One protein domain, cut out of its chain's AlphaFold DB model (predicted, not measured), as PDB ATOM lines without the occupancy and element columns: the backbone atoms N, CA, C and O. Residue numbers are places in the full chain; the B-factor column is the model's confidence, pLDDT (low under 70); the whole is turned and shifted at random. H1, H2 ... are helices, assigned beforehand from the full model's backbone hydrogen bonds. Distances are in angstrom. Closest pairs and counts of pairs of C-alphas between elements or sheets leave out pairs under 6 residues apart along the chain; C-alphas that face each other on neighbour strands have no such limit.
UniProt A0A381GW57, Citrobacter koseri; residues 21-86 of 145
ATOM      1  N   LEU A  21      10.024   6.623  45.717       69.31
ATOM      2  CA  LEU A  21       9.951   7.028  44.301       69.31
ATOM      3  C   LEU A  21      10.183   8.533  44.027       69.31
ATOM      4  O   LEU A  21      10.363   8.920  42.875       69.31
ATOM      5  N   ALA A  22      10.215   9.386  45.059       75.19
ATOM      6  CA  ALA A  22      10.430  10.828  44.957       75.19
ATOM      7  C   ALA A  22       9.482  11.457  43.915       75.19
ATOM      8  O   ALA A  22       8.269  11.248  43.985       75.19
ATOM      9  N   GLY A  23      10.017  12.200  42.941       78.94
ATOM     10  CA  GLY A  23       9.237  12.829  41.869       78.94
ATOM     11  C   GLY A  23       8.527  11.844  40.931       78.94
ATOM     12  O   GLY A  23       7.542  12.222  40.303       78.94
ATOM     13  N   TRP A  24       8.940  10.573  40.872       87.19
ATOM     14  CA  TRP A  24       8.291   9.569  40.019       87.19
ATOM     15  C   TRP A  24       6.870   9.219  40.466       87.19
ATOM     16  O   TRP A  24       6.064   8.810  39.634       87.19
ATOM     17  N   ASN A  25       6.522   9.437  41.741       89.00
ATOM     18  CA  ASN A  25       5.136   9.299  42.200       89.00
ATOM     19  C   ASN A  25       4.203  10.243  41.435       89.00
ATOM     20  O   ASN A  25       3.115   9.843  41.027       89.00
ATOM     21  N   PHE A  26       4.657  11.473  41.183       89.44
ATOM     22  CA  PHE A  26       3.884  12.441  40.420       89.44
ATOM     23  C   PHE A  26       3.694  11.996  38.966       89.44
ATOM     24  O   PHE A  26       2.598  12.109  38.434       89.44
ATOM     25  N   TYR A  27       4.729  11.418  38.347       90.88
ATOM     26  CA  TYR A  27       4.638  10.862  36.993       90.88
ATOM     27  C   TYR A  27       3.545   9.789  36.877       90.88
ATOM     28  O   TYR A  27       2.710   9.860  35.976       90.88
ATOM     29  N   PHE A  28       3.501   8.824  37.805       91.44
ATOM     30  CA  PHE A  28       2.445   7.809  37.802       91.44
ATOM     31  C   PHE A  28       1.071   8.419  38.086       91.44
ATOM     32  O   PHE A  28       0.097   8.032  37.451       91.44
ATOM     33  N   LEU A  29       0.984   9.406  38.979       92.44
ATOM     34  CA  LEU A  29      -0.264  10.097  39.297       92.44
ATOM     35  C   LEU A  29      -0.823  10.873  38.092       92.44
ATOM     36  O   LEU A  29      -2.017  10.788  37.811       92.44
ATOM     37  N   VAL A  30       0.036  11.546  37.322       92.25
ATOM     38  CA  VAL A  30      -0.342  12.173  36.046       92.25
ATOM     39  C   VAL A  30      -0.792  11.119  35.034       92.25
ATOM     40  O   VAL A  30      -1.837  11.298  34.412       92.25
ATOM     41  N   LYS A  31      -0.072   9.995  34.901       91.88
ATOM     42  CA  LYS A  31      -0.507   8.877  34.046       91.88
ATOM     43  C   LYS A  31      -1.884   8.349  34.438       91.88
ATOM     44  O   LYS A  31      -2.710   8.132  33.562       91.88
ATOM     45  N   PHE A  32      -2.152   8.169  35.727       91.69
ATOM     46  CA  PHE A  32      -3.466   7.741  36.202       91.69
ATOM     47  C   PHE A  32      -4.553   8.768  35.881       91.69
ATOM     48  O   PHE A  32      -5.620   8.380  35.416       91.69
ATOM     49  N   GLY A  33      -4.278  10.064  36.060       91.25
ATOM     50  CA  GLY A  33      -5.205  11.129  35.671       91.25
ATOM     51  C   GLY A  33      -5.521  11.117  34.173       91.25
ATOM     52  O   GLY A  33      -6.681  11.219  33.783       91.25
ATOM     53  N   LEU A  34      -4.505  10.923  33.329       90.75
ATOM     54  CA  LEU A  34      -4.665  10.837  31.875       90.75
ATOM     55  C   LEU A  34      -5.376   9.554  31.427       90.75
ATOM     56  O   LEU A  34      -6.200   9.608  30.519       90.75
ATOM     57  N   LEU A  35      -5.090   8.417  32.069       91.06
ATOM     58  CA  LEU A  35      -5.806   7.158  31.858       91.06
ATOM     59  C   LEU A  35      -7.290   7.320  32.195       91.06
ATOM     60  O   LEU A  35      -8.143   6.926  31.409       91.06
ATOM     61  N   TRP A  36      -7.596   7.933  33.340       89.00
ATOM     62  CA  TRP A  36      -8.970   8.188  33.767       89.00
ATOM     63  C   TRP A  36      -9.716   9.115  32.800       89.00
ATOM     64  O   TRP A  36     -10.888   8.895  32.513       89.00
ATOM     65  N   ALA A  37      -9.020  10.105  32.242       88.19
ATOM     66  CA  ALA A  37      -9.553  10.991  31.212       88.19
ATOM     67  C   ALA A  37      -9.609  10.355  29.803       88.19
ATOM     68  O   ALA A  37     -10.079  10.999  28.868       88.19
ATOM     69  N   GLY A  38      -9.151   9.108  29.634       87.19
ATOM     70  CA  GLY A  38      -9.221   8.365  28.370       87.19
ATOM     71  C   GLY A  38      -8.115   8.681  27.355       87.19
ATOM     72  O   GLY A  38      -8.221   8.261  26.207       87.19
ATOM     73  N   TYR A  39      -7.054   9.390  27.751       87.06
ATOM     74  CA  TYR A  39      -5.939   9.766  26.863       87.06
ATOM     75  C   TYR A  39      -4.835   8.703  26.754       87.06
ATOM     76  O   TYR A  39      -3.978   8.800  25.876       87.06
ATOM     77  N   LEU A  40      -4.818   7.712  27.651       90.62
ATOM     78  CA  LEU A  40      -3.802   6.656  27.688       90.62
ATOM     79  C   LEU A  40      -4.437   5.266  27.624       90.62
ATOM     80  O   LEU A  40      -5.458   5.014  28.258       90.62
ATOM     81  N   ASN A  41      -3.765   4.343  26.938       90.00
ATOM     82  CA  ASN A  41      -3.949   2.902  27.069       90.00
ATOM     83  C   ASN A  41      -2.801   2.346  27.912       90.00
ATOM     84  O   ASN A  41      -1.714   2.054  27.417       90.00
ATOM     85  N   LEU A  42      -3.032   2.252  29.221       88.81
ATOM     86  CA  LEU A  42      -1.992   1.859  30.160       88.81
ATOM     87  C   LEU A  42      -1.660   0.372  30.017       88.81
ATOM     88  O   LEU A  42      -2.528  -0.476  30.208       88.81
ATOM     89  N   HIS A  43      -0.385   0.060  29.785       90.81
ATOM     90  CA  HIS A  43       0.134  -1.304  29.823       90.81
ATOM     91  C   HIS A  43       0.643  -1.624  31.238       90.81
ATOM     92  O   HIS A  43       1.740  -1.181  31.612       90.81
ATOM     93  N   PRO A  44      -0.106  -2.389  32.061       89.25
ATOM     94  CA  PRO A  44       0.198  -2.512  33.486       89.25
ATOM     95  C   PRO A  44       1.552  -3.174  33.733       89.25
ATOM     96  O   PRO A  44       2.333  -2.693  34.548       89.25
ATOM     97  N   LEU A  45       1.872  -4.233  32.984       93.00
ATOM     98  CA  LEU A  45       3.113  -4.985  33.163       93.00
ATOM     99  C   LEU A  45       4.354  -4.109  32.944       93.00
ATOM    100  O   LEU A  45       5.255  -4.102  33.778       93.00
ATOM    101  N   GLN A  46       4.394  -3.335  31.859       90.69
ATOM    102  CA  GLN A  46       5.541  -2.482  31.531       90.69
ATOM    103  C   GLN A  46       5.712  -1.351  32.559       90.69
ATOM    104  O   GLN A  46       6.831  -1.052  32.980       90.69
ATOM    105  N   ASN A  47       4.604  -0.768  33.030       92.25
ATOM    106  CA  ASN A  47       4.618   0.250  34.081       92.25
ATOM    107  C   ASN A  47       5.052  -0.317  35.440       92.25
ATOM    108  O   ASN A  47       5.813   0.342  36.148       92.25
ATOM    109  N   LEU A  48       4.651  -1.543  35.780       90.81
ATOM    110  CA  LEU A  48       5.099  -2.231  36.992       90.81
ATOM    111  C   LEU A  48       6.583  -2.599  36.929       90.81
ATOM    112  O   LEU A  48       7.291  -2.408  37.915       90.81
ATOM    113  N   VAL A  49       7.082  -3.059  35.779       91.25
ATOM    114  CA  VAL A  49       8.518  -3.309  35.572       91.25
ATOM    115  C   VAL A  49       9.312  -2.013  35.743       91.25
ATOM    116  O   VAL A  49      10.328  -1.997  36.439       91.25
ATOM    117  N   PHE A  50       8.827  -0.903  35.183       91.75
ATOM    118  CA  PHE A  50       9.453   0.404  35.369       91.75
ATOM    119  C   PHE A  50       9.409   0.865  36.834       91.75
ATOM    120  O   PHE A  50      10.410   1.340  37.368       91.75
ATOM    121  N   MET A  51       8.286   0.664  37.523       88.94
ATOM    122  CA  MET A  51       8.153   0.959  38.948       88.94
ATOM    123  C   MET A  51       9.118   0.119  39.796       88.94
ATOM    124  O   MET A  51       9.781   0.660  40.679       88.94
ATOM    125  N   ALA A  52       9.261  -1.175  39.501       87.31
ATOM    126  CA  ALA A  52      10.211  -2.063  40.167       87.31
ATOM    127  C   ALA A  52      11.662  -1.611  39.937       87.31
ATOM    128  O   ALA A  52      12.452  -1.560  40.880       87.31
ATOM    129  N   PHE A  53      11.999  -1.196  38.712       86.50
ATOM    130  CA  PHE A  53      13.300  -0.610  38.390       86.50
ATOM    131  C   PHE A  53      13.581   0.670  39.197       86.50
ATOM    132  O   PHE A  53      14.693   0.872  39.691       86.50
ATOM    133  N   LEU A  54      12.572   1.524  39.391       85.31
ATOM    134  CA  LEU A  54      12.688   2.738  40.203       85.31
ATOM    135  C   LEU A  54      12.799   2.450  41.707       85.31
ATOM    136  O   LEU A  54      13.517   3.170  42.410       85.31
ATOM    137  N   LEU A  55      12.108   1.420  42.197       82.75
ATOM    138  CA  LEU A  55      12.127   0.994  43.600       82.75
ATOM    139  C   LEU A  55      13.393   0.235  43.986       82.75
ATOM    140  O   LEU A  55      13.696   0.159  45.175       82.75
ATOM    141  N   MET A  56      14.138  -0.296  43.013       80.00
ATOM    142  CA  MET A  56      15.357  -1.053  43.275       80.00
ATOM    143  C   MET A  56      16.298  -0.250  44.201       80.00
ATOM    144  O   MET A  56      16.712   0.861  43.835       80.00
ATOM    145  N   PRO A  57      16.626  -0.768  45.404       68.56
ATOM    146  CA  PRO A  57      17.464  -0.065  46.365       68.56
ATOM    147  C   PRO A  57      18.911  -0.085  45.878       68.56
ATOM    148  O   PRO A  57      19.509  -1.146  45.708       68.56
ATOM    149  N   VAL A  58      19.486   1.095  45.640       68.44
ATOM    150  CA  VAL A  58      20.866   1.218  45.155       68.44
ATOM    151  C   VAL A  58      21.701   1.997  46.170       68.44
ATOM    152  O   VAL A  58      21.424   3.165  46.395       68.44
ATOM    153  N   PRO A  59      22.745   1.410  46.780       60.38
ATOM    154  CA  PRO A  59      23.446   2.047  47.899       60.38
ATOM    155  C   PRO A  59      24.334   3.243  47.508       60.38
ATOM    156  O   PRO A  59      24.611   4.112  48.333       60.38
ATOM    157  N   LYS A  60      24.780   3.337  46.247       73.38
ATOM    158  CA  LYS A  60      25.682   4.407  45.777       73.38
ATOM    159  C   LYS A  60      24.912   5.642  45.292       73.38
ATOM    160  O   LYS A  60      24.086   5.549  44.383       73.38
ATOM    161  N   LEU A  61      25.271   6.831  45.797       65.75
ATOM    162  CA  LEU A  61      24.668   8.115  45.392       65.75
ATOM    163  C   LEU A  61      24.815   8.406  43.886       65.75
ATOM    164  O   LEU A  61      23.884   8.909  43.257       65.75
ATOM    165  N   SER A  62      25.952   8.046  43.286       71.06
ATOM    166  CA  SER A  62      26.188   8.225  41.847       71.06
ATOM    167  C   SER A  62      25.265   7.353  40.992       71.06
ATOM    168  O   SER A  62      24.733   7.824  39.989       71.06
ATOM    169  N   LEU A  63      25.006   6.111  41.418       74.50
ATOM    170  CA  LEU A  63      24.084   5.221  40.709       74.50
ATOM    171  C   LEU A  63      22.635   5.698  40.839       74.50
ATOM    172  O   LEU A  63      21.858   5.513  39.910       74.50
ATOM    173  N   HIS A  64      22.269   6.368  41.935       72.88
ATOM    174  CA  HIS A  64      20.958   7.008  42.020       72.88
ATOM    175  C   HIS A  64      20.788   8.108  40.971       72.88
ATOM    176  O   HIS A  64      19.745   8.151  40.324       72.88
ATOM    177  N   ARG A  65      21.779   8.990  40.775       77.00
ATOM    178  CA  ARG A  65      21.689  10.016  39.721       77.00
ATOM    179  C   ARG A  65      21.611   9.370  38.345       77.00
ATOM    180  O   ARG A  65      20.718   9.720  37.582       77.00
ATOM    181  N   LEU A  66      22.476   8.392  38.068       81.38
ATOM    182  CA  LEU A  66      22.460   7.652  36.805       81.38
ATOM    183  C   LEU A  66      21.099   6.991  36.555       81.38
ATOM    184  O   LEU A  66      20.567   7.091  35.457       81.38
ATOM    185  N   ARG A  67      20.488   6.397  37.590       82.94
ATOM    186  CA  ARG A  67      19.145   5.816  37.504       82.94
ATOM    187  C   ARG A  67      18.115   6.843  37.063       82.94
ATOM    188  O   ARG A  67      17.304   6.516  36.216       82.94
ATOM    189  N   HIS A  68      18.135   8.065  37.596       83.06
ATOM    190  CA  HIS A  68      17.188   9.102  37.170       83.06
ATOM    191  C   HIS A  68      17.465   9.557  35.737       83.06
ATOM    192  O   HIS A  68      16.527   9.675  34.958       83.06
ATOM    193  N   TRP A  69      18.736   9.720  35.366       86.44
ATOM    194  CA  TRP A  69      19.130  10.056  33.995       86.44
ATOM    195  C   TRP A  69      18.681   9.019  32.969       86.44
ATOM    196  O   TRP A  69      18.259   9.404  31.889       86.44
ATOM    197  N   VAL A  70      18.738   7.728  33.304       87.00
ATOM    198  CA  VAL A  70      18.258   6.630  32.447       87.00
ATOM    199  C   VAL A  70      16.739   6.464  32.546       87.00
ATOM    200  O   VAL A  70      16.074   6.152  31.563       87.00
ATOM    201  N   ALA A  71      16.155   6.711  33.716       88.06
ATOM    202  CA  ALA A  71      14.720   6.598  33.911       88.06
ATOM    203  C   ALA A  71      13.944   7.701  33.186       88.06
ATOM    204  O   ALA A  71      12.835   7.428  32.755       88.06
ATOM    205  N   ILE A  72      14.498   8.907  33.005       88.88
ATOM    206  CA  ILE A  72      13.867   9.982  32.217       88.88
ATOM    207  C   ILE A  72      13.534   9.523  30.784       88.88
ATOM    208  O   ILE A  72      12.350   9.545  30.437       88.88
ATOM    209  N   PRO A  73      14.494   9.065  29.954       91.69
ATOM    210  CA  PRO A  73      14.198   8.618  28.598       91.69
ATOM    211  C   PRO A  73      13.331   7.356  28.581       91.69
ATOM    212  O   PRO A  73      12.432   7.268  27.750       91.69
ATOM    213  N   ILE A  74      13.525   6.412  29.512       90.88
ATOM    214  CA  ILE A  74      12.668   5.216  29.606       90.88
ATOM    215  C   ILE A  74      11.229   5.600  29.959       90.88
ATOM    216  O   ILE A  74      10.291   5.107  29.342       90.88
ATOM    217  N   GLY A  75      11.044   6.492  30.929       90.94
ATOM    218  CA  GLY A  75       9.741   6.991  31.345       90.94
ATOM    219  C   GLY A  75       9.045   7.730  30.208       90.94
ATOM    220  O   GLY A  75       7.873   7.483  29.956       90.94
ATOM    221  N   PHE A  76       9.772   8.564  29.462       91.06
ATOM    222  CA  PHE A  76       9.227   9.230  28.280       91.06
ATOM    223  C   PHE A  76       8.824   8.232  27.186       91.06
ATOM    224  O   PHE A  76       7.711   8.304  26.675       91.06
ATOM    225  N   ALA A  77       9.685   7.261  26.868       89.69
ATOM    226  CA  ALA A  77       9.385   6.225  25.883       89.69
ATOM    227  C   ALA A  77       8.170   5.381  26.292       89.69
ATOM    228  O   ALA A  77       7.298   5.104  25.474       89.69
ATOM    229  N   LEU A  78       8.079   5.018  27.572       91.31
ATOM    230  CA  LEU A  78       6.953   4.266  28.111       91.31
ATOM    231  C   LEU A  78       5.665   5.097  28.114       91.31
ATOM    232  O   LEU A  78       4.593   4.573  27.843       91.31
ATOM    233  N   PHE A  79       5.753   6.391  28.417       91.56
ATOM    234  CA  PHE A  79       4.625   7.312  28.309       91.56
ATOM    235  C   PHE A  79       4.133   7.425  26.862       91.56
ATOM    236  O   PHE A  79       2.935   7.315  26.622       91.56
ATOM    237  N   TRP A  80       5.046   7.573  25.897       88.38
ATOM    238  CA  TRP A  80       4.708   7.591  24.474       88.38
ATOM    239  C   TRP A  80       4.035   6.289  24.041       88.38
ATOM    240  O   TRP A  80       3.027   6.329  23.348       88.38
ATOM    241  N   HIS A  81       4.558   5.146  24.493       88.75
ATOM    242  CA  HIS A  81       4.003   3.824  24.202       88.75
ATOM    243  C   HIS A  81       2.595   3.619  24.781       88.75
ATOM    244  O   HIS A  81       1.754   2.991  24.147       88.75
ATOM    245  N   ASP A  82       2.322   4.153  25.973       89.12
ATOM    246  CA  ASP A  82       0.978   4.124  26.566       89.12
ATOM    247  C   ASP A  82       0.018   5.125  25.900       89.12
ATOM    248  O   ASP A  82      -1.191   5.071  26.129       89.12
ATOM    249  N   THR A  83       0.527   6.057  25.095       86.06
ATOM    250  CA  THR A  83      -0.301   7.017  24.365       86.06
ATOM    251  C   THR A  83      -0.683   6.440  23.003       86.06
ATOM    252  O   THR A  83       0.080   5.721  22.370       86.06
ATOM    253  N   TRP A  84      -1.844   6.824  22.482       74.88
ATOM    254  CA  TRP A  84      -2.283   6.519  21.113       74.88
ATOM    255  C   TRP A  84      -1.499   7.251  20.003       74.88
ATOM    256  O   TRP A  84      -1.983   7.379  18.879       74.88
ATOM    257  N   LEU A  85      -0.331   7.822  20.314       80.19
ATOM    258  CA  LEU A  85       0.403   8.649  19.363       80.19
ATOM    259  C   LEU A  85       0.992   7.786  18.239       80.19
ATOM    260  O   LEU A  85       1.453   6.670  18.494       80.19
ATOM    261  N   PRO A  86       1.024   8.304  16.999       74.75
ATOM    262  CA  PRO A  86       1.660   7.616  15.888       74.75
ATOM    263  C   PRO A  86       3.119   7.283  16.231       74.75
ATOM    264  O   PRO A  86       3.855   8.103  16.784       74.75
TER     265      PRO A  86
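AT A GLANCE: This is residues 21 to 86 of the 145 residues of a protein of Citrobacter koseri (UniProt A0A381GW57). What shape do these atoms make? Three helices run up and down nearly along one long axis, their centres at the corners of a triangle: the long H3 and the shorter H2 fold back on each other as a hairpin, and H1 lies more loosely beside both. What is it made of, and how large is it? The printed part has 66 residues with three named helices, H1, H2 and H3 in that order, and no named strand; the class is all helix. It is only just compact, close to loose, with a radius of gyration of the C-alphas of 12.6 A, and elongated, spanning 39 by 21 by 18 A.

IN THESE COORDINATES: Where does the first helix run? H1 is residues 24 to 36, 18.4 A long, beginning at C-alpha 24 at (8.291, 9.569, 40.019). What follows it? H2 is residues 44 to 55, 16.0 A long from first to last C-alpha. H3 is residues 61 to 82, 30.5 A long, with a kink of 29 degrees near residue 72, and ends at C-alpha 82 at (0.978, 4.124, 26.566).

HOW THE PARTS SIT: How does H3 stand to H2? They touch and form a helical hairpin, at a shallow tilt of 13 degrees, opposite ways; their closest C-alphas, of Asn 47 and Leu 78, are 7.6 A apart. Where is H1? H1 and H2 are near each other, with 5 pairs of C-alphas within 10 A. H1 and H3 are close but not clearly touching, the same way at a shallow tilt of 9 degrees; their closest C-alphas, of Lys 31 and Phe 79, are 7.9 A apart. What do the backbones show? In H1 and H2 every O i to N i+4 pair is within hydrogen-bond range, in H3 17 of 18.

THE WHOLE: How far does it reach? The two C-alphas farthest apart, of Gly 38 and Lys 60, are 39.2 A apart. Are there cuts or long links? The printed part has no cut; the link H1 to H2 is short and the link H2 to H3 is tight. Where is confidence low? The mean pLDDT of the printed part is 85.2, and residues 21, 57 to 59 and 61 are under 70.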